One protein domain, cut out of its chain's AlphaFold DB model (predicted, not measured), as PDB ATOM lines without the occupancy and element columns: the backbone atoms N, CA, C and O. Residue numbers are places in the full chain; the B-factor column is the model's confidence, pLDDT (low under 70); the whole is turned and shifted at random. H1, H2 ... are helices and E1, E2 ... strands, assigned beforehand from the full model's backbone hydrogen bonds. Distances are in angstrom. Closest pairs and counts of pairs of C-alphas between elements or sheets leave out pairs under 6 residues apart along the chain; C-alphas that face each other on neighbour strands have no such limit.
ATOM      1  N   VAL A   8     105.104 134.535  92.868       85.81
ATOM      2  CA  VAL A   8     105.422 135.296  94.076       85.81
ATOM      3  C   VAL A   8     106.338 136.464  93.726       85.81
ATOM      4  O   VAL A   8     107.268 136.330  92.939       85.81
ATOM      5  N   TYR A   9     106.057 137.618  94.328       84.31
ATOM      6  CA  TYR A   9     106.889 138.810  94.223       84.31
ATOM      7  C   TYR A   9     107.708 138.920  95.502       84.31
ATOM      8  O   TYR A   9     107.128 139.060  96.582       84.31
ATOM      9  N   LEU A  10     109.029 138.821  95.388       81.12
ATOM     10  CA  LEU A  10     109.946 139.035  96.500       81.12
ATOM     11  C   LEU A  10     110.459 140.476  96.441       81.12
ATOM     12  O   LEU A  10     111.134 140.815  95.467       81.12
ATOM     13  N   PRO A  11     110.148 141.330  97.430       78.31
ATOM     14  CA  PRO A  11     110.628 142.701  97.432       78.31
ATOM     15  C   PRO A  11     112.144 142.734  97.627       78.31
ATOM     16  O   PRO A  11     112.696 142.071  98.510       78.31
ATOM     17  N   LEU A  12     112.812 143.556  96.832       74.38
ATOM     18  CA  LEU A  12     114.225 143.854  96.964       74.38
ATOM     19  C   LEU A  12     114.384 145.153  97.757       74.38
ATOM     20  O   LEU A  12     114.327 146.256  97.224       74.38
ATOM     21  N   THR A  13     114.566 145.031  99.072       65.12
ATOM     22  CA  THR A  13     114.741 146.203  99.940       65.12
ATOM     23  C   THR A  13     116.210 146.608 100.019       65.12
ATOM     24  O   THR A  13     116.984 146.092 100.826       65.12
ATOM     25  N   TYR A  14     116.613 147.585  99.208       67.25
ATOM     26  CA  TYR A  14     117.939 148.197  99.309       67.25
ATOM     27  C   TYR A  14     117.830 149.600  99.905       67.25
ATOM     28  O   TYR A  14     117.520 150.570  99.221       67.25
ATOM     29  N   LYS A  15     118.151 149.732 101.198       56.38
ATOM     30  CA  LYS A  15     118.140 151.026 101.911       56.38
ATOM     31  C   LYS A  15     119.097 152.080 101.329       56.38
ATOM     32  O   LYS A  15     118.990 153.244 101.684       56.38
ATOM     33  N   TYR A  16     120.034 151.686 100.467       54.94
ATOM     34  CA  TYR A  16     121.091 152.555  99.937       54.94
ATOM     35  C   TYR A  16     120.772 153.184  98.570       54.94
ATOM     36  O   TYR A  16     121.640 153.846  98.008       54.94
ATOM     37  N   LEU A  17     119.566 152.977  98.025       52.22
ATOM     38  CA  LEU A  17     119.186 153.477  96.691       52.22
ATOM     39  C   LEU A  17     118.535 154.858  96.689       52.22
ATOM     40  O   LEU A  17     118.350 155.439  95.625       52.22
ATOM     41  N   SER A  18     118.242 155.430  97.858       47.22
ATOM     42  CA  SER A  18     117.741 156.799  97.939       47.22
ATOM     43  C   SER A  18     118.840 157.788  97.522       47.22
ATOM     44  O   SER A  18     119.758 158.054  98.300       47.22
ATOM     45  N   GLY A  19     118.751 158.330  96.306       52.56
ATOM     46  CA  GLY A  19     119.577 159.455  95.842       52.56
ATOM     47  C   GLY A  19     120.602 159.145  94.748       52.56
ATOM     48  O   GLY A  19     121.307 160.057  94.322       52.56
ATOM     49  N   LEU A  20     120.690 157.903  94.266       56.81
ATOM     50  CA  LEU A  20     121.290 157.644  92.956       56.81
ATOM     51  C   LEU A  20     120.162 157.786  91.934       56.81
ATOM     52  O   LEU A  20     119.449 156.815  91.691       56.81
ATOM     53  N   ASP A  21     119.969 158.998  91.400       55.00
ATOM     54  CA  ASP A  21     119.138 159.202  90.207       55.00
ATOM     55  C   ASP A  21     119.461 158.087  89.212       55.00
ATOM     56  O   ASP A  21     120.642 157.829  88.959       55.00
ATOM     57  N   GLU A  22     118.432 157.393  88.720       53.59
ATOM     58  CA  GLU A  22     118.540 156.245  87.820       53.59
ATOM     59  C   GLU A  22     119.642 156.487  86.781       53.59
ATOM     60  O   GLU A  22     119.472 157.252  85.828       53.59
ATOM     61  N   ASN A  23     120.819 155.890  87.007       54.56
ATOM     62  CA  ASN A  23     122.017 156.173  86.227       54.56
ATOM     63  C   ASN A  23     121.782 155.710  84.782       54.56
ATOM     64  O   ASN A  23     121.925 154.529  84.451       54.56
ATOM     65  N   ARG A  24     121.380 156.675  83.947       60.69
ATOM     66  CA  ARG A  24     120.909 156.602  82.556       60.69
ATOM     67  C   ARG A  24     121.687 155.594  81.701       60.69
ATOM     68  O   ARG A  24     122.641 155.953  81.016       60.69
ATOM     69  N   GLY A  25     121.273 154.328  81.727       74.50
ATOM     70  CA  GLY A  25     121.806 153.262  80.870       74.50
ATOM     71  C   GLY A  25     123.260 152.858  81.130       74.50
ATOM     72  O   GLY A  25     123.824 152.156  80.301       74.50
ATOM     73  N   GLN A  26     123.870 153.293  82.237       80.81
ATOM     74  CA  GLN A  26     125.282 153.035  82.560       80.81
ATOM     75  C   GLN A  26     125.496 151.794  83.432       80.81
ATOM     76  O   GLN A  26     126.497 151.077  83.312       80.81
ATOM     77  N   ASN A  27     124.526 151.546  84.303       86.19
ATOM     78  CA  ASN A  27     124.508 150.421  85.214       86.19
ATOM     79  C   ASN A  27     123.385 149.451  84.850       86.19
ATOM     80  O   ASN A  27     122.502 149.761  84.047       86.19
ATOM     81  N   TYR A  28     123.419 148.273  85.467       84.25
ATOM     82  CA  TYR A  28     122.308 147.333  85.392       84.25
ATOM     83  C   TYR A  28     121.033 147.969  85.939       84.25
ATOM     84  O   TYR A  28     121.038 148.562  87.021       84.25
ATOM     85  N   ARG A  29     119.934 147.787  85.206       81.88
ATOM     86  CA  ARG A  29     118.600 148.082  85.722       81.88
ATOM     87  C   ARG A  29     118.219 146.977  86.692       81.88
ATOM     88  O   ARG A  29     118.438 145.800  86.401       81.88
ATOM     89  N   THR A  30     117.666 147.358  87.830       77.56
ATOM     90  CA  THR A  30     117.203 146.415  88.842       77.56
ATOM     91  C   THR A  30     115.751 146.700  89.138       77.56
ATOM     92  O   THR A  30     115.402 147.850  89.388       77.56
ATOM     93  N   ASP A  31     114.928 145.663  89.104       77.75
ATOM     94  CA  ASP A  31     113.535 145.776  89.514       77.75
ATOM     95  C   ASP A  31     113.455 145.834  91.048       77.75
ATOM     96  O   ASP A  31     114.271 145.222  91.744       77.75
ATOM     97  N   ASP A  32     112.442 146.513  91.585       79.56
ATOM     98  CA  ASP A  32     112.182 146.567  93.035       79.56
ATOM     99  C   ASP A  32     111.674 145.231  93.598       79.56
ATOM    100  O   ASP A  32     111.546 145.041  94.809       79.56
ATOM    101  N   PHE A  33     111.361 144.284  92.715       83.00
ATOM    102  CA  PHE A  33     110.861 142.969  93.063       83.00
ATOM    103  C   PHE A  33     111.395 141.903  92.111       83.00
ATOM    104  O   PHE A  33     111.590 142.127  90.918       83.00
ATOM    105  N   ILE A  34     111.565 140.694  92.634       83.69
ATOM    106  CA  ILE A  34     111.802 139.498  91.827       83.69
ATOM    107  C   ILE A  34     110.474 138.772  91.679       83.69
ATOM    108  O   ILE A  34     109.829 138.453  92.676       83.69
ATOM    109  N   CYS A  35     110.074 138.490  90.443       86.75
ATOM    110  CA  CYS A  35     108.893 137.687  90.155       86.75
ATOM    111  C   CYS A  35     109.303 136.225  89.943       86.75
ATOM    112  O   CYS A  35     109.984 135.919  88.970       86.75
ATOM    113  N   LEU A  36     108.911 135.329  90.844       88.81
ATOM    114  CA  LEU A  36     109.275 133.913  90.807       88.81
ATOM    115  C   LEU A  36     108.047 133.042  90.535       88.81
ATOM    116  O   LEU A  36     107.028 133.179  91.214       88.81
ATOM    117  N   ASN A  37     108.158 132.125  89.574       90.62
ATOM    118  CA  ASN A  37     107.113 131.146  89.272       90.62
ATOM    119  C   ASN A  37     106.994 130.114  90.400       90.62
ATOM    120  O   ASN A  37     107.996 129.574  90.862       90.62
ATOM    121  N   LEU A  38     105.769 129.798  90.803       89.25
ATOM    122  CA  LEU A  38     105.496 128.787  91.821       89.25
ATOM    123  C   LEU A  38     105.255 127.410  91.178       89.25
ATOM    124  O   LEU A  38     104.718 127.349  90.073       89.25
ATOM    125  N   PRO A  39     105.598 126.292  91.841       91.00
ATOM    126  CA  PRO A  39     105.256 124.952  91.353       91.00
ATOM    127  C   PRO A  39     103.738 124.741  91.255       91.00
ATOM    128  O   PRO A  39     103.041 125.182  92.174       91.00
ATOM    129  N   PRO A  40     103.203 124.045  90.232       89.38
ATOM    130  CA  PRO A  40     101.759 123.843  90.053       89.38
ATOM    131  C   PRO A  40     101.036 123.332  91.301       89.38
ATOM    132  O   PRO A  40      99.944 123.801  91.631       89.38
ATOM    133  N   ARG A  41     101.660 122.424  92.059       85.50
ATOM    134  CA  ARG A  41     101.077 121.930  93.311       85.50
ATOM    135  C   ARG A  41     100.923 123.032  94.356       85.50
ATOM    136  O   ARG A  41      99.920 123.081  95.063       85.50
ATOM    137  N   ILE A  42     101.907 123.920  94.449       85.75
ATOM    138  CA  ILE A  42     101.886 125.063  95.364       85.75
ATOM    139  C   ILE A  42     100.883 126.108  94.898       85.75
ATOM    140  O   ILE A  42     100.147 126.629  95.731       85.75
ATOM    141  N   GLN A  43     100.775 126.340  93.589       89.44
ATOM    142  CA  GLN A  43      99.725 127.189  93.022       89.44
ATOM    143  C   GLN A  43      98.336 126.683  93.439       89.44
ATOM    144  O   GLN A  43      97.538 127.458  93.957       89.44
ATOM    145  N   ALA A  44      98.067 125.379  93.302       85.88
ATOM    146  CA  ALA A  44      96.783 124.780  93.676       85.88
ATOM    147  C   ALA A  44      96.478 124.909  95.181       85.88
ATOM    148  O   ALA A  44      95.347 125.221  95.562       85.88
ATOM    149  N   ILE A  45      97.484 124.700  96.039       81.25
ATOM    150  CA  ILE A  45      97.348 124.866  97.496       81.25
ATOM    151  C   ILE A  45      97.045 126.327  97.845       81.25
ATOM    152  O   ILE A  45      96.104 126.593  98.594       81.25
ATOM    153  N   LEU A  46      97.817 127.267  97.297       82.25
ATOM    154  CA  LEU A  46      97.657 128.694  97.569       82.25
ATOM    155  C   LEU A  46      96.327 129.218  97.039       82.25
ATOM    156  O   LEU A  46      95.634 129.908  97.773       82.25
ATOM    157  N   LEU A  47      95.915 128.818  95.836       84.12
ATOM    158  CA  LEU A  47      94.627 129.207  95.267       84.12
ATOM    159  C   LEU A  47      93.465 128.737  96.150       84.12
ATOM    160  O   LEU A  47      92.557 129.509  96.451       84.12
ATOM    161  N   LYS A  48      93.519 127.489  96.636       80.25
ATOM    162  CA  LYS A  48      92.526 126.973  97.584       80.25
ATOM    163  C   LYS A  48      92.518 127.788  98.882       80.25
ATOM    164  O   LYS A  48      91.444 128.146  99.357       80.25
ATOM    165  N   ALA A  49      93.689 128.099  99.437       74.75
ATOM    166  CA  ALA A  49      93.808 128.899 100.655       74.75
ATOM    167  C   ALA A  49      93.278 130.333 100.465       74.75
ATOM    168  O   ALA A  49      92.530 130.826 101.305       74.75
ATOM    169  N   THR A  50      93.606 130.981  99.346       78.25
ATOM    170  CA  THR A  50      93.130 132.322  98.992       78.25
ATOM    171  C   THR A  50      91.620 132.347  98.795       78.25
ATOM    172  O   THR A  50      90.978 133.276  99.280       78.25
ATOM    173  N   ASN A  51      91.030 131.326  98.169       78.12
ATOM    174  CA  ASN A  51      89.576 131.221  98.036       78.12
ATOM    175  C   ASN A  51      88.897 131.103  99.406       78.12
ATOM    176  O   ASN A  51      87.983 131.870  99.692       78.12
ATOM    177  N   ILE A  52      89.394 130.213 100.277       74.25
ATOM    178  CA  ILE A  52      88.882 130.066 101.651       74.25
ATOM    179  C   ILE A  52      88.963 131.402 102.398       74.25
ATOM    180  O   ILE A  52      87.986 131.831 103.009       74.25
ATOM    181  N   TRP A  53      90.109 132.081 102.320       74.88
ATOM    182  CA  TRP A  53      90.312 133.372 102.971       74.88
ATOM    183  C   TRP A  53      89.390 134.461 102.412       74.88
ATOM    184  O   TRP A  53      88.807 135.216 103.183       74.88
ATOM    185  N   THR A  54      89.213 134.526 101.091       78.19
ATOM    186  CA  THR A  54      88.371 135.539 100.435       78.19
ATOM    187  C   THR A  54      86.899 135.346 100.792       78.19
ATOM    188  O   THR A  54      86.218 136.321 101.101       78.19
ATOM    189  N   SER A  55      86.419 134.099 100.831       75.75
ATOM    190  CA  SER A  55      85.064 133.776 101.294       75.75
ATOM    191  C   SER A  55      84.859 134.141 102.764       75.75
ATOM    192  O   SER A  55      83.862 134.778 103.097       75.75
ATOM    193  N   ALA A  56      85.813 133.799 103.636       71.75
ATOM    194  CA  ALA A  56      85.749 134.155 105.054       71.75
ATOM    195  C   ALA A  56      85.771 135.677 105.267       71.75
ATOM    196  O   ALA A  56      85.020 136.199 106.089       71.75
ATOM    197  N   LYS A  57      86.598 136.397 104.500       73.38
ATOM    198  CA  LYS A  57      86.664 137.860 104.517       73.38
ATOM    199  C   LYS A  57      85.326 138.482 104.111       73.38
ATOM    200  O   LYS A  57      84.823 139.322 104.847       73.38
ATOM    201  N   ALA A  58      84.745 138.046 102.993       79.06
ATOM    202  CA  ALA A  58      83.468 138.565 102.501       79.06
ATOM    203  C   ALA A  58      82.333 138.351 103.515       79.06
ATOM    204  O   ALA A  58      81.599 139.286 103.818       79.06
ATOM    205  N   GLN A  59      82.250 137.154 104.108       73.19
ATOM    206  CA  GLN A  59      81.281 136.857 105.163       73.19
ATOM    207  C   GLN A  59      81.480 137.762 106.391       73.19
ATOM    208  O   GLN A  59      80.518 138.211 107.007       73.19
ATOM    209  N   TYR A  60      82.729 138.046 106.760       70.75
ATOM    210  CA  TYR A  60      83.026 138.919 107.892       70.75
ATOM    211  C   TYR A  60      82.676 140.389 107.617       70.75
ATOM    212  O   TYR A  60      82.151 141.055 108.509       70.75
ATOM    213  N   GLU A  61      82.953 140.887 106.407       78.56
ATOM    214  CA  GLU A  61      82.586 142.242 105.964       78.56
ATOM    215  C   GLU A  61      81.064 142.426 105.898       78.56
ATOM    216  O   GLU A  61      80.557 143.483 106.268       78.56
ATOM    217  N   GLU A  62      80.328 141.388 105.493       81.06
ATOM    218  CA  GLU A  62      78.861 141.377 105.503       81.06
ATOM    219  C   GLU A  62      78.297 141.497 106.929       81.06
ATOM    220  O   GLU A  62      77.353 142.249 107.164       81.06
ATOM    221  N   ILE A  63      78.902 140.798 107.895       77.38
ATOM    222  CA  ILE A  63      78.439 140.782 109.292       77.38
ATOM    223  C   ILE A  63      78.836 142.059 110.051       77.38
ATOM    224  O   ILE A  63      78.050 142.556 110.856       77.38
ATOM    225  N   ASN A  64      80.049 142.581 109.839       74.69
ATOM    226  CA  ASN A  64      80.651 143.609 110.705       74.69
ATOM    227  C   ASN A  64      80.881 144.972 110.023       74.69
ATOM    228  O   ASN A  64      81.397 145.890 110.664       74.69
ATOM    229  N   GLY A  65      80.516 145.127 108.748       78.12
ATOM    230  CA  GLY A  65      80.848 146.306 107.946       78.12
ATOM    231  C   GLY A  65      82.284 146.279 107.400       78.12
ATOM    232  O   GLY A  65      82.980 145.267 107.467       78.12
ATOM    233  N   ALA A  66      82.733 147.400 106.821       64.81
ATOM    234  CA  ALA A  66      84.037 147.488 106.161       64.81
ATOM    235  C   ALA A  66      85.194 147.133 107.113       64.81
ATOM    236  O   ALA A  66      85.333 147.709 108.196       64.81
ATOM    237  N   LEU A  67      86.062 146.215 106.683       57.22
ATOM    238  CA  LEU A  67      87.289 145.889 107.402       57.22
ATOM    239  C   LEU A  67      88.224 147.106 107.407       57.22
ATOM    240  O   LEU A  67      88.701 147.544 106.362       57.22
ATOM    241  N   ILE A  68      88.534 147.626 108.596       52.59
ATOM    242  CA  ILE A  68      89.665 148.540 108.770       52.59
ATOM    243  C   ILE A  68      90.932 147.702 108.551       52.59
ATOM    244  O   ILE A  68      91.136 146.716 109.257       52.59
ATOM    245  N   GLU A  69      91.775 148.093 107.591       50.00
ATOM    246  CA  GLU A  69      92.997 147.392 107.134       50.00
ATOM    247  C   GLU A  69      93.888 146.812 108.257       50.00
ATOM    248  O   GLU A  69      94.585 145.819 108.057       50.00
ATOM    249  N   TYR A  70      93.830 147.393 109.459       42.97
ATOM    250  CA  TYR A  70      94.600 146.999 110.640       42.97
ATOM    251  C   TYR A  70      94.184 145.673 111.304       42.97
ATOM    252  O   TYR A  70      94.964 145.133 112.090       42.97
ATOM    253  N   SER A  71      92.997 145.117 111.032       45.56
ATOM    254  CA  SER A  71      92.524 143.894 111.713       45.56
ATOM    255  C   SER A  71      93.029 142.583 111.094       45.56
ATOM    256  O   SER A  71      92.821 141.516 111.671       45.56
ATOM    257  N   ILE A  72      93.733 142.641 109.957       47.06
ATOM    258  CA  ILE A  72      94.221 141.459 109.227       47.06
ATOM    259  C   ILE A  72      95.750 141.363 109.269       47.06
ATOM    260  O   ILE A  72      96.406 140.954 108.309       47.06
ATOM    261  N   HIS A  73      96.355 141.673 110.413       46.16
ATOM    262  CA  HIS A  73      97.595 140.979 110.724       46.16
ATOM    263  C   HIS A  73      97.225 139.521 110.981       46.16
ATOM    264  O   HIS A  73      96.595 139.187 111.984       46.16
ATOM    265  N   THR A  74      97.592 138.637 110.054       50.28
ATOM    266  CA  THR A  74      97.718 137.215 110.366       50.28
ATOM    267  C   THR A  74      98.729 137.129 111.500       50.28
ATOM    268  O   THR A  74      99.935 137.188 111.290       50.28
ATOM    269  N   THR A  75      98.233 137.096 112.734       53.03
ATOM    270  CA  THR A  75      99.062 136.840 113.901       53.03
ATOM    271  C   THR A  75      99.722 135.480 113.695       53.03
ATOM    272  O   THR A  75      99.107 134.563 113.143       53.03
ATOM    273  N   ASP A  76     100.962 135.314 114.157       58.19
ATOM    274  CA  ASP A  76     101.668 134.020 114.165       58.19
ATOM    275  C   ASP A  76     100.785 132.865 114.674       58.19
ATOM    276  O   ASP A  76     100.975 131.708 114.302       58.19
ATOM    277  N   GLN A  77      99.797 133.175 115.519       61.16
ATOM    278  CA  GLN A  77      98.798 132.243 116.029       61.16
ATOM    279  C   GLN A  77      97.918 131.622 114.937       61.16
ATOM    280  O   GLN A  77      97.675 130.422 114.997       61.16
ATOM    281  N   HIS A  78      97.479 132.368 113.921       63.19
ATOM    282  CA  HIS A  78      96.668 131.807 112.832       63.19
ATOM    283  C   HIS A  78      97.477 130.864 111.940       63.19
ATOM    284  O   HIS A  78      96.994 129.789 111.584       63.19
ATOM    285  N   LEU A  79      98.728 131.221 111.631       65.25
ATOM    286  CA  LEU A  79      99.632 130.331 110.903       65.25
ATOM    287  C   LEU A  79      99.910 129.060 111.715       65.25
ATOM    288  O   LEU A  79      99.835 127.960 111.172       65.25
ATOM    289  N   LYS A  80     100.161 129.195 113.023       65.81
ATOM    290  CA  LYS A  80     100.333 128.057 113.940       65.81
ATOM    291  C   LYS A  80      99.093 127.165 113.990       65.81
ATOM    292  O   LYS A  80      99.230 125.959 113.834       65.81
ATOM    293  N   SER A  81      97.893 127.727 114.138       66.38
ATOM    294  CA  SER A  81      96.642 126.953 114.120       66.38
ATOM    295  C   SER A  81      96.422 126.237 112.788       66.38
ATOM    296  O   SER A  81      96.012 125.079 112.781       66.38
ATOM    297  N   CYS A  82      96.750 126.882 111.665       66.88
ATOM    298  CA  CYS A  82      96.687 126.255 110.347       66.88
ATOM    299  C   CYS A  82      97.656 125.064 110.253       66.88
ATOM    300  O   CYS A  82      97.238 123.957 109.922       66.88
ATOM    301  N   LEU A  83      98.927 125.250 110.632       66.38
ATOM    302  CA  LEU A  83      99.933 124.179 110.667       66.38
ATOM    303  C   LEU A  83      99.510 123.018 111.582       66.38
ATOM    304  O   LEU A  83      99.629 121.859 111.188       66.38
ATOM    305  N   ASN A  84      98.944 123.323 112.751       69.19
ATOM    306  CA  ASN A  84      98.424 122.321 113.682       69.19
ATOM    307  C   ASN A  84      97.245 121.536 113.089       69.19
ATOM    308  O   ASN A  84      97.120 120.343 113.351       69.19
ATOM    309  N   SER A  85      96.405 122.166 112.260       71.81
ATOM    310  CA  SER A  85      95.246 121.495 111.652       71.81
ATOM    311  C   SER A  85      95.630 120.388 110.665       71.81
ATOM    312  O   SER A  85      94.848 119.471 110.422       71.81
ATOM    313  N   PHE A  86      96.858 120.421 110.144       72.62
ATOM    314  CA  PHE A  86      97.408 119.357 109.306       72.62
ATOM    315  C   PHE A  86      97.913 118.142 110.104       72.62
ATOM    316  O   PHE A  86      98.404 117.200 109.484       72.62
ATOM    317  N   ASN A  87      97.807 118.139 111.445       78.44
ATOM    318  CA  ASN A  87      98.322 117.079 112.327       78.44
ATOM    319  C   ASN A  87      99.785 116.709 112.016       78.44
ATOM    320  O   ASN A  87     100.166 115.538 111.994       78.44
ATOM    321  N   LEU A  88     100.596 117.726 111.722       75.81
ATOM    322  CA  LEU A  88     102.021 117.564 111.454       75.81
ATOM    323  C   LEU A  88     102.765 117.187 112.742       75.81
ATOM    324  O   LEU A  88     102.309 117.473 113.849       75.81
ATOM    325  N   ASP A  89     103.938 116.569 112.594       80.81
ATOM    326  CA  ASP A  89     104.857 116.336 113.712       80.81
ATOM    327  C   ASP A  89     105.103 117.654 114.465       80.81
ATOM    328  O   ASP A  89     105.417 118.670 113.846       80.81
ATOM    329  N   ALA A  90     104.985 117.645 115.796       80.75
ATOM    330  CA  ALA A  90     105.096 118.846 116.631       80.75
ATOM    331  C   ALA A  90     106.441 119.593 116.482       80.75
ATOM    332  O   ALA A  90     106.542 120.768 116.837       80.75
ATOM    333  N   ARG A  91     107.478 118.938 115.943       80.06
ATOM    334  CA  ARG A  91     108.779 119.550 115.628       80.06
ATOM    335  C   ARG A  91     108.739 120.425 114.368       80.06
ATOM    336  O   ARG A  91     109.621 121.265 114.187       80.06
ATOM    337  N   LEU A  92     107.733 120.260 113.506       80.12
ATOM    338  CA  LEU A  92     107.534 121.037 112.280       80.12
ATOM    339  C   LEU A  92     106.899 122.396 112.594       80.12
ATOM    340  O   LEU A  92     105.714 122.638 112.372       80.12
ATOM    341  N   THR A  93     107.720 123.303 113.111       81.56
ATOM    342  CA  THR A  93     107.338 124.696 113.370       81.56
ATOM    343  C   THR A  93     107.570 125.584 112.140       81.56
ATOM    344  O   THR A  93     108.318 125.227 111.230       81.56
ATOM    345  N   ALA A  94     106.973 126.781 112.118       78.44
ATOM    346  CA  ALA A  94     107.255 127.779 111.078       78.44
ATOM    347  C   ALA A  94     108.756 128.133 111.008       78.44
ATOM    348  O   ALA A  94     109.316 128.240 109.921       78.44
ATOM    349  N   GLU A  95     109.412 128.221 112.167       82.94
ATOM    350  CA  GLU A  95     110.854 128.449 112.283       82.94
ATOM    351  C   GLU A  95     111.658 127.290 111.675       82.94
ATOM    352  O   GLU A  95     112.578 127.511 110.891       82.94
ATOM    353  N   PHE A  96     111.273 126.039 111.962       84.88
ATOM    354  CA  PHE A  96     111.908 124.864 111.361       84.88
ATOM    355  C   PHE A  96     111.797 124.884 109.831       84.88
ATOM    356  O   PHE A  96     112.782 124.640 109.134       84.88
ATOM    357  N   LEU A  97     110.618 125.216 109.295       82.00
ATOM    358  CA  LEU A  97     110.406 125.339 107.850       82.00
ATOM    359  C   LEU A  97     111.257 126.465 107.251       82.00
ATOM    360  O   LEU A  97     111.878 126.271 106.205       82.00
ATOM    361  N   GLN A  98     111.336 127.614 107.923       83.69
ATOM    362  CA  GLN A  98     112.170 128.731 107.489       83.69
ATOM    363  C   GLN A  98     113.653 128.341 107.443       83.69
ATOM    364  O   GLN A  98     114.318 128.579 106.433       83.69
ATOM    365  N   GLN A  99     114.163 127.688 108.488       87.69
ATOM    366  CA  GLN A  99     115.543 127.197 108.543       87.69
ATOM    367  C   GLN A  99     115.807 126.113 107.492       87.69
ATOM    368  O   GLN A  99     116.859 126.108 106.855       87.69
ATOM    369  N   ALA A 100     114.850 125.214 107.248       88.56
ATOM    370  CA  ALA A 100     114.962 124.205 106.200       88.56
ATOM    371  C   ALA A 100     115.065 124.845 104.805       88.56
ATOM    372  O   ALA A 100     115.946 124.474 104.027       88.56
ATOM    373  N   ILE A 101     114.226 125.844 104.509       88.88
ATOM    374  CA  ILE A 101     114.276 126.614 103.257       88.88
ATOM    375  C   ILE A 101     115.626 127.323 103.118       88.88
ATOM    376  O   ILE A 101     116.255 127.245 102.061       88.88
ATOM    377  N   GLN A 102     116.108 127.963 104.186       90.06
ATOM    378  CA  GLN A 102     117.421 128.609 104.197       90.06
ATOM    379  C   GLN A 102     118.549 127.615 103.917       90.06
ATOM    380  O   GLN A 102     119.368 127.855 103.036       90.06
ATOM    381  N   ASN A 103     118.565 126.470 104.596       91.75
ATOM    382  CA  ASN A 103     119.580 125.436 104.395       91.75
ATOM    383  C   ASN A 103     119.580 124.891 102.964       91.75
ATOM    384  O   ASN A 103     120.640 124.598 102.410       91.75
ATOM    385  N   ILE A 104     118.405 124.752 102.348       93.69
ATOM    386  CA  ILE A 104     118.294 124.325 100.953       93.69
ATOM    387  C   ILE A 104     118.859 125.398 100.027       93.69
ATOM    388  O   ILE A 104     119.708 125.077  99.194       93.69
ATOM    389  N   PHE A 105     118.442 126.657 100.188       92.50
ATOM    390  CA  PHE A 105     118.928 127.733  99.328       92.50
ATOM    391  C   PHE A 105     120.420 127.999  99.499       92.50
ATOM    392  O   PHE A 105     121.098 128.212  98.502       92.50
ATOM    393  N   PHE A 106     120.945 127.867 100.716       92.19
ATOM    394  CA  PHE A 106     122.377 127.921 100.987       92.19
ATOM    395  C   PHE A 106     123.134 126.823 100.231       92.19
ATOM    396  O   PHE A 106     124.142 127.095  99.594       92.19
ATOM    397  N   LYS A 107     122.635 125.579 100.224       93.25
ATOM    398  CA  LYS A 107     123.285 124.479  99.490       93.25
ATOM    399  C   LYS A 107     123.255 124.686  97.975       93.25
ATOM    400  O   LYS A 107     124.277 124.513  97.320       93.25
ATOM    401  N   VAL A 108     122.105 125.051  97.404       93.62
ATOM    402  CA  VAL A 108     121.980 125.197  95.937       93.62
ATOM    403  C   VAL A 108     122.672 126.451  95.401       93.62
ATOM    404  O   VAL A 108     123.053 126.459  94.232       93.62
ATOM    405  N   SER A 109     122.880 127.473  96.241       92.06
ATOM    406  CA  SER A 109     123.677 128.663  95.920       92.06
ATOM    407  C   SER A 109     125.174 128.491  96.202       92.06
ATOM    408  O   SER A 109     125.924 129.463  96.114       92.06
ATOM    409  N   ASN A 110     125.619 127.275  96.545       92.81
ATOM    410  CA  ASN A 110     126.997 126.971  96.938       92.81
ATOM    411  C   ASN A 110     127.504 127.833  98.112       92.81
ATOM    412  O   ASN A 110     128.654 128.251  98.150       92.81
ATOM    413  N   GLY A 111     126.623 128.149  99.055       90.69
ATOM    414  CA  GLY A 111     126.942 128.922 100.247       90.69
ATOM    415  C   GLY A 111     126.898 130.441 100.070       90.69
ATOM    416  O   GLY A 111     127.296 131.166 100.979       90.69
ATOM    417  N   ASP A 112     126.419 130.961  98.933       92.31
ATOM    418  CA  ASP A 112     126.339 132.411  98.734       92.31
ATOM    419  C   ASP A 112     125.265 133.048  99.629       92.31
ATOM    420  O   ASP A 112     124.060 132.802  99.479       92.31
ATOM    421  N   PHE A 113     125.712 133.916 100.541       90.56
ATOM    422  CA  PHE A 113     124.845 134.613 101.489       90.56
ATOM    423  C   PHE A 113     123.919 135.643 100.834       90.56
ATOM    424  O   PHE A 113     122.870 135.949 101.402       90.56
ATOM    425  N   TRP A 114     124.271 136.176  99.658       91.06
ATOM    426  CA  TRP A 114     123.400 137.101  98.932       91.06
ATOM    427  C   TRP A 114     122.174 136.374  98.378       91.06
ATOM    428  O   TRP A 114     121.044 136.737  98.710       91.06
ATOM    429  N   THR A 115     122.387 135.306  97.609       90.19
ATOM    430  CA  THR A 115     121.317 134.477  97.041       90.19
ATOM    431  C   THR A 115     120.449 133.887  98.145       90.19
ATOM    432  O   THR A 115     119.224 133.897  98.027       90.19
ATOM    433  N   LEU A 116     121.053 133.441  99.255       90.75
ATOM    434  CA  LEU A 116     120.311 132.985 100.429       90.75
ATOM    435  C   LEU A 116     119.386 134.079 100.979       90.75
ATOM    436  O   LEU A 116     118.199 133.823 101.183       90.75
ATOM    437  N   ALA A 117     119.909 135.283 101.229       87.62
ATOM    438  CA  ALA A 117     119.130 136.387 101.793       87.62
ATOM    439  C   ALA A 117     117.951 136.769 100.887       87.62
ATOM    440  O   ALA A 117     116.838 136.975 101.371       87.62
ATOM    441  N   VAL A 118     118.189 136.805  99.574       87.75
ATOM    442  CA  VAL A 118     117.180 137.144  98.567       87.75
ATOM    443  C   VAL A 118     116.108 136.057  98.452       87.75
ATOM    444  O   VAL A 118     114.925 136.360  98.589       87.75
ATOM    445  N   LEU A 119     116.488 134.793  98.240       88.56
ATOM    446  CA  LEU A 119     115.530 133.709  97.980       88.56
ATOM    447  C   LEU A 119     114.787 133.233  99.233       88.56
ATOM    448  O   LEU A 119     113.659 132.757  99.126       88.56
ATOM    449  N   SER A 120     115.386 133.367 100.419       84.25
ATOM    450  CA  SER A 120     114.708 133.042 101.683       84.25
ATOM    451  C   SER A 120     113.855 134.188 102.235       84.25
ATOM    452  O   SER A 120     113.130 133.983 103.208       84.25
ATOM    453  N   GLY A 121     113.963 135.396 101.667       78.00
ATOM    454  CA  GLY A 121     113.295 136.597 102.174       78.00
ATOM    455  C   GLY A 121     113.772 137.048 103.561       78.00
ATOM    456  O   GLY A 121     113.117 137.878 104.189       78.00
ATOM    457  N   ASN A 122     114.888 136.509 104.065       77.81
ATOM    458  CA  ASN A 122     115.423 136.842 105.382       77.81
ATOM    459  C   ASN A 122     116.797 137.525 105.254       77.81
ATOM    460  O   ASN A 122     117.816 136.845 105.125       77.81
ATOM    461  N   PRO A 123     116.860 138.866 105.341       69.38
ATOM    462  CA  PRO A 123     118.110 139.607 105.231       69.38
ATOM    463  C   PRO A 123     118.940 139.604 106.524       69.38
ATOM    464  O   PRO A 123     120.020 140.184 106.527       69.38
ATOM    465  N   ARG A 124     118.484 138.971 107.623       66.69
ATOM    466  CA  ARG A 124     119.203 138.929 108.922       66.69
ATOM    467  C   ARG A 124     120.506 138.116 108.886       66.69
ATOM    468  O   ARG A 124     121.133 137.893 109.915       66.69
ATOM    469  N   VAL A 125     120.906 137.664 107.706       60.38
ATOM    470  CA  VAL A 125     122.109 136.884 107.458       60.38
ATOM    471  C   VAL A 125     123.331 137.809 107.477       60.38
ATOM    472  O   VAL A 125     123.262 138.986 107.127       60.38
ATOM    473  N   ILE A 126     124.484 137.230 107.803       74.00
ATOM    474  CA  ILE A 126     125.846 137.759 107.625       74.00
ATOM    475  C   ILE A 126     126.055 138.460 106.249       74.00
ATOM    476  O   ILE A 126     126.918 139.314 106.112       74.00
ATOM    477  N   GLY A 127     125.184 138.212 105.265       77.31
ATOM    478  CA  GLY A 127     125.164 138.742 103.901       77.31
ATOM    479  C   GLY A 127     124.975 140.254 103.685       77.31
ATOM    480  O   GLY A 127     124.871 140.666 102.531       77.31
ATOM    481  N   ALA A 128     124.907 141.109 104.712       82.00
ATOM    482  CA  ALA A 128     124.659 142.551 104.520       82.00
ATOM    483  C   ALA A 128     125.708 143.232 103.618       82.00
ATOM    484  O   ALA A 128     125.376 144.088 102.795       82.00
ATOM    485  N   THR A 129     126.974 142.819 103.727       85.31
ATOM    486  CA  THR A 129     128.044 143.324 102.853       85.31
ATOM    487  C   THR A 129     127.843 142.833 101.418       85.31
ATOM    488  O   THR A 129     128.006 143.587 100.461       85.31
ATOM    489  N   GLN A 130     127.440 141.579 101.255       89.56
ATOM    490  CA  GLN A 130     127.202 140.921  99.979       89.56
ATOM    491  C   GLN A 130     125.992 141.547  99.258       89.56
ATOM    492  O   GLN A 130     126.072 141.776  98.052       89.56
ATOM    493  N   LEU A 131     124.929 141.930  99.985       86.06
ATOM    494  CA  LEU A 131     123.788 142.731  99.492       86.06
ATOM    495  C   LEU A 131     124.224 144.051  98.862       86.06
ATOM    496  O   LEU A 131     123.647 144.470  97.860       86.06
ATOM    497  N   HIS A 132     125.274 144.677  99.389       85.94
ATOM    498  CA  HIS A 132     125.770 145.927  98.833       85.94
ATOM    499  C   HIS A 132     126.538 145.745  97.515       85.94
ATOM    500  O   HIS A 132     126.506 146.652  96.692       85.94
ATOM    501  N   TYR A 133     127.191 144.598  97.292       89.88
ATOM    502  CA  TYR A 133     128.140 144.397  96.184       89.88
ATOM    503  C   TYR A 133     127.689 143.397  95.109       89.88
ATOM    504  O   TYR A 133     128.517 142.959  94.308       89.88
ATOM    505  N   THR A 134     126.419 142.992  95.091       91.31
ATOM    506  CA  THR A 134     125.946 141.952  94.165       91.31
ATOM    507  C   THR A 134     124.793 142.442  93.310       91.31
ATOM    508  O   THR A 134     123.824 143.000  93.825       91.31
ATOM    509  N   THR A 135     124.908 142.191  92.004       91.62
ATOM    510  CA  THR A 135     123.802 142.215  91.044       91.62
ATOM    511  C   THR A 135     123.961 141.071  90.086       91.62
ATOM    512  O   THR A 135     124.836 141.119  89.223       91.62
ATOM    513  N   LEU A 136     123.121 140.055  90.222       88.12
ATOM    514  CA  LEU A 136     123.150 138.907  89.332       88.12
ATOM    515  C   LEU A 136     122.262 139.155  88.122       88.12
ATOM    516  O   LEU A 136     121.168 139.712  88.237       88.12
ATOM    517  N   ALA A 137     122.716 138.701  86.960       82.19
ATOM    518  CA  ALA A 137     121.842 138.513  85.822       82.19
ATOM    519  C   ALA A 137     120.678 137.603  86.222       82.19
ATOM    520  O   ALA A 137     120.862 136.620  86.945       82.19
ATOM    521  N   ASN A 138     119.495 137.934  85.703       80.19
ATOM    522  CA  ASN A 138     118.245 137.230  85.964       80.19
ATOM    523  C   ASN A 138     118.442 135.700  85.959       80.19
ATOM    524  O   ASN A 138     118.262 135.056  86.990       80.19
ATOM    525  N   LEU A 139     118.968 135.147  84.865       84.19
ATOM    526  CA  LEU A 139     119.088 133.702  84.675       84.19
ATOM    527  C   LEU A 139     119.769 132.961  85.842       84.19
ATOM    528  O   LEU A 139     119.238 131.956  86.299       84.19
ATOM    529  N   LYS A 140     120.885 133.476  86.380       87.19
ATOM    530  CA  LYS A 140     121.629 132.796  87.457       87.19
ATOM    531  C   LYS A 140     120.800 132.663  88.737       87.19
ATOM    532  O   LYS A 140     120.800 131.605  89.362       87.19
ATOM    533  N   LEU A 141     120.093 133.726  89.126       88.81
ATOM    534  CA  LEU A 141     119.230 133.707  90.309       88.81
ATOM    535  C   LEU A 141     118.066 132.723  90.125       88.81
ATOM    536  O   LEU A 141     117.746 131.964  91.040       88.81
ATOM    537  N   PHE A 142     117.455 132.707  88.937       90.00
ATOM    538  CA  PHE A 142     116.354 131.794  88.634       90.00
ATOM    539  C   PHE A 142     116.797 130.328  88.555       90.00
ATOM    540  O   PHE A 142     116.049 129.456  88.987       90.00
ATOM    541  N   GLU A 143     118.005 130.042  88.070       91.50
ATOM    542  CA  GLU A 143     118.584 128.694  88.102       91.50
ATOM    543  C   GLU A 143     118.761 128.185  89.540       91.50
ATOM    544  O   GLU A 143     118.398 127.048  89.845       91.50
ATOM    545  N   ASP A 144     119.284 129.020  90.442       91.88
ATOM    546  CA  ASP A 144     119.427 128.657  91.858       91.88
ATOM    547  C   ASP A 144     118.056 128.459  92.520       91.88
ATOM    548  O   ASP A 144     117.849 127.493  93.263       91.88
ATOM    549  N   TYR A 145     117.089 129.319  92.186       93.06
ATOM    550  CA  TYR A 145     115.708 129.173  92.630       93.06
ATOM    551  C   TYR A 145     115.087 127.849  92.160       93.06
ATOM    552  O   TYR A 145     114.587 127.079  92.981       93.06
ATOM    553  N   GLN A 146     115.189 127.533  90.868       93.75
ATOM    554  CA  GLN A 146     114.680 126.292  90.278       93.75
ATOM    555  C   GLN A 146     115.295 125.053  90.940       93.75
ATOM    556  O   GLN A 146     114.573 124.099  91.245       93.75
ATOM    557  N   LYS A 147     116.605 125.061  91.215       94.56
ATOM    558  CA  LYS A 147     117.273 123.973  91.949       94.56
ATOM    559  C   LYS A 147     116.683 123.801  93.348       94.56
ATOM    560  O   LYS A 147     116.357 122.676  93.726       94.56
ATOM    561  N   GLY A 148     116.516 124.889  94.099       93.56
ATOM    562  CA  GLY A 148     115.928 124.845  95.442       93.56
ATOM    563  C   GLY A 148     114.494 124.315  95.427       93.56
ATOM    564  O   GLY A 148     114.157 123.404  96.182       93.56
ATOM    565  N   ILE A 149     113.678 124.797  94.492       93.31
ATOM    566  CA  ILE A 149     112.306 124.331  94.276       93.31
ATOM    567  C   ILE A 149     112.252 122.836  93.950       93.31
ATOM    568  O   ILE A 149     111.472 122.107  94.564       93.31
ATOM    569  N   LYS A 150     113.130 122.345  93.071       93.81
ATOM    570  CA  LYS A 150     113.236 120.914  92.766       93.81
ATOM    571  C   LYS A 150     113.608 120.090  93.998       93.81
ATOM    572  O   LYS A 150     113.115 118.976  94.162       93.81
ATOM    573  N   VAL A 151     114.456 120.611  94.884       93.50
ATOM    574  CA  VAL A 151     114.812 119.925  96.135       93.50
ATOM    575  C   VAL A 151     113.615 119.852  97.085       93.50
ATOM    576  O   VAL A 151     113.345 118.758  97.593       93.50
ATOM    577  N   ILE A 152     112.911 120.974  97.280       89.25
ATOM    578  CA  ILE A 152     111.793 121.119  98.228       89.25
ATOM    579  C   ILE A 152     110.559 120.347  97.750       89.25
ATOM    580  O   ILE A 152     110.007 119.541  98.493       89.25
ATOM    581  N   PHE A 153     110.137 120.580  96.510       88.62
ATOM    582  CA  PHE A 153     108.835 120.143  96.003       88.62
ATOM    583  C   PHE A 153     108.915 118.953  95.047       88.62
ATOM    584  O   PHE A 153     107.883 118.385  94.710       88.62
ATOM    585  N   LYS A 154     110.122 118.549  94.620       91.56
ATOM    586  CA  LYS A 154     110.338 117.525  93.575       91.56
ATOM    587  C   LYS A 154     109.689 117.880  92.233       91.56
ATOM    588  O   LYS A 154     109.472 117.012  91.398       91.56
ATOM    589  N   GLU A 155     109.450 119.168  92.015       91.12
ATOM    590  CA  GLU A 155     108.836 119.721  90.812       91.12
ATOM    591  C   GLU A 155     109.837 120.624  90.090       91.12
ATOM    592  O   GLU A 155     110.670 121.286  90.714       91.12
ATOM    593  N   ALA A 156     109.766 120.642  88.763       88.25
ATOM    594  CA  ALA A 156     110.470 121.624  87.958       88.25
ATOM    595  C   ALA A 156     109.557 122.832  87.737       88.25
ATOM    596  O   ALA A 156     108.351 122.690  87.558       88.25
ATOM    597  N   ILE A 157     110.156 124.015  87.724       89.81
ATOM    598  CA  ILE A 157     109.498 125.247  87.295       89.81
ATOM    599  C   ILE A 157     110.151 125.718  86.008       89.81
ATOM    600  O   ILE A 157     111.354 125.533  85.814       89.81
ATOM    601  N   GLU A 158     109.370 126.334  85.132       88.12
ATOM    602  CA  GLU A 158     109.917 126.955  83.937       88.12
ATOM    603  C   GLU A 158     110.716 128.199  84.321       88.12
ATOM    604  O   GLU A 158     110.250 129.054  85.086       88.12
ATOM    605  N   LEU A 159     111.937 128.284  83.789       83.50
ATOM    606  CA  LEU A 159     112.727 129.504  83.866       83.50
ATOM    607  C   LEU A 159     112.064 130.558  82.972       83.50
ATOM    608  O   LEU A 159     111.588 130.213  81.885       83.50
ATOM    609  N   PRO A 160     112.039 131.836  83.385       77.44
ATOM    610  CA  PRO A 160     111.599 132.894  82.492       77.44
ATOM    611  C   PRO A 160     112.440 132.851  81.215       77.44
ATOM    612  O   PRO A 160     113.647 132.582  81.258       77.44
ATOM    613  N   GLN A 161     111.808 133.118  80.069       72.81
ATOM    614  CA  GLN A 161     112.561 133.260  78.830       72.81
ATOM    615  C   GLN A 161     113.635 134.327  79.024       72.81
ATOM    616  O   GLN A 161     113.411 135.358  79.659       72.81
ATOM    617  N   LYS A 162     114.827 134.052  78.491       67.25
ATOM    618  CA  LYS A 162     115.949 134.978  78.585       67.25
ATOM    619  C   LYS A 162     115.517 136.304  77.964       67.25
ATOM    620  O   LYS A 162     115.321 136.380  76.753       67.25
ATOM    621  N   ASN A 163     115.370 137.333  78.798       61.25
ATOM    622  CA  ASN A 163     115.128 138.690  78.326       61.25
ATOM    623  C   ASN A 163     116.179 139.051  77.271       61.25
ATOM    624  O   ASN A 163     117.329 138.604  77.364       61.25
ATOM    625  N   SER A 164     115.790 139.869  76.287       59.19
ATOM    626  CA  SER A 164     116.704 140.350  75.250       59.19
ATOM    627  C   SER A 164     118.043 140.769  75.871       59.19
ATOM    628  O   SER A 164     118.044 141.549  76.829       59.19
ATOM    629  N   PRO A 165     119.188 140.294  75.341       57.66
ATOM    630  CA  PRO A 165     120.510 140.503  75.941       57.66
ATOM    631  C   PRO A 165     120.866 141.986  76.144       57.66
ATOM    632  O   PRO A 165     121.722 142.308  76.962       57.66
ATOM    633  N   ASN A 166     120.170 142.883  75.444       60.00
ATOM    634  CA  ASN A 166     120.374 144.327  75.486       60.00
ATOM    635  C   ASN A 166     119.707 145.029  76.677       60.00
ATOM    636  O   ASN A 166     119.950 146.215  76.879       60.00
ATOM    637  N   LEU A 167     118.858 144.347  77.453       63.03
ATOM    638  CA  LEU A 167     118.099 145.004  78.521       63.03
ATOM    639  C   LEU A 167     118.906 145.204  79.817       63.03
ATOM    640  O   LEU A 167     118.482 146.002  80.646       63.03
ATOM    641  N   PHE A 168     120.055 144.528  79.986       75.31
ATOM    642  CA  PHE A 168     120.913 144.593  81.189       75.31
ATOM    643  C   PHE A 168     120.114 144.632  82.507       75.31
ATOM    644  O   PHE A 168     120.395 145.426  83.404       75.31
ATOM    645  N   ILE A 169     119.093 143.773  82.604       78.94
ATOM    646  CA  ILE A 169     118.256 143.627  83.798       78.94
ATOM    647  C   ILE A 169     118.928 142.620  84.729       78.94
ATOM    648  O   ILE A 169     119.221 141.485  84.330       78.94
ATOM    649  N   GLY A 170     119.179 143.039  85.963       84.50
ATOM    650  CA  GLY A 170     119.701 142.188  87.024       84.50
ATOM    651  C   GLY A 170     118.902 142.335  88.312       84.50
ATOM    652  O   GLY A 170     118.097 143.246  88.461       84.50
ATOM    653  N   TYR A 171     119.150 141.444  89.262       86.44
ATOM    654  CA  TYR A 171     118.599 141.523  90.611       86.44
ATOM    655  C   TYR A 171     119.731 141.771  91.582       86.44
ATOM    656  O   TYR A 171     120.742 141.067  91.546       86.44
ATOM    657  N   GLY A 172     119.593 142.795  92.417       87.69
ATOM    658  CA  GLY A 172     120.720 143.287  93.193       87.69
ATOM    659  C   GLY A 172     120.693 144.780  93.391       87.69
ATOM    660  O   GLY A 172     119.704 145.444  93.105       87.69
ATOM    661  N   ASN A 173     121.827 145.298  93.835       86.62
ATOM    662  CA  ASN A 173     122.030 146.728  93.958       86.62
ATOM    663  C   ASN A 173     122.480 147.323  92.592       86.62
ATOM    664  O   ASN A 173     123.519 146.929  92.065       86.62
TER     665      ASN A 173
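What this domain is: This is residues 8 to 173 of the 463 residues of an uncharacterized protein of Thiosulfativibrio zosterae (UniProt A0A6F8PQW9). A helical body, with H5 and H7 packed on H4 and two small two-stranded sheets beside these helices, bears one long arm: H1 runs far out from the body, and the chain folds back through H2 and H3 to H4 as a loose, open loop. Residues 47 to 56 and 59 to 65 stick out, nearly all of them in H1. The printed part has 166 residues with seven named helices and four named strands, in the order E1 E2 H1 H2 H3 H4 H5 H6 E3 H7 E4; both sheets, E1 - E2 and E3 - E4, are antiparallel, and the class is mostly helix. The whole is only just loose, close to compact, with a radius of gyration of the C-alphas of 18.9 A and spans of 55 by 38 by 32 A.

Where its parts are: E1, residues 8 to 11, begins at C-alpha 8 at (105.422, 135.296, 94.076) and is 9.7 A long; E2, residues 33 to 37, is 13.0 A. H1, residues 40 to 64, is 35.5 A and ends at C-alpha 64 at (80.651, 143.609, 110.705). H2 is residues 69 to 72, and H3 is residues 76 to 85, 14.3 A. H4, residues 94 to 108, is 21.3 A; H5, residues 113 to 120, is 10.3 A; H6 is residues 128 to 132. E3 is residues 135 to 137, H7 is residues 138 to 153, 21.9 A, and E4, residues 169 to 172, ends at C-alpha 172 at (120.720, 143.287, 93.193).

How they stand to each other: E1 and E2 form an antiparallel hairpin, with N 10 and O 34 at 2.9 A. The closest C-alphas of E2 and E4 are those of Ile 34 and Tyr 171, 7.2 A. E4 is antiparallel to E3, with N 136 and O 171 at 2.9 A. Residues 29 to 30 pair with residues 169 to 170 of E4, parallel. The closest C-alphas of H7 and E4 are those of Asn 138 and Gly 170, 5.3 A. H7 touches H4, Phe 105 to Gly 148 at 5.7 A between C-alphas, opposite ways at a steep tilt of 54 degrees. H4 touches H5, with C-alphas of Phe 106 and Leu 116 at 5.5 A. H5 touches H6, with C-alphas of Trp 114 and Gln 130 at 5.5 A. H3 and H4 are close but not clearly touching, 7.5 A between the C-alphas of Lys 80 and Ala 94. H1 and H3 are apart, as are H1 and H2. Every O i to N i+4 pair is within hydrogen-bond range in H1, H3, H4, H5, H6 and H7; H2 is too short for one.

The domain as a whole: The C-alphas of Gln 26 and Ile 63, the two farthest apart, are 55.3 A apart. The printed part has no cut. The links E1 to E2 and H7 to E4 are long. Mean pLDDT of the printed part is 78.1, with residues 13 to 24, 66 to 84, 123 to 125 and 162 to 167 under 70.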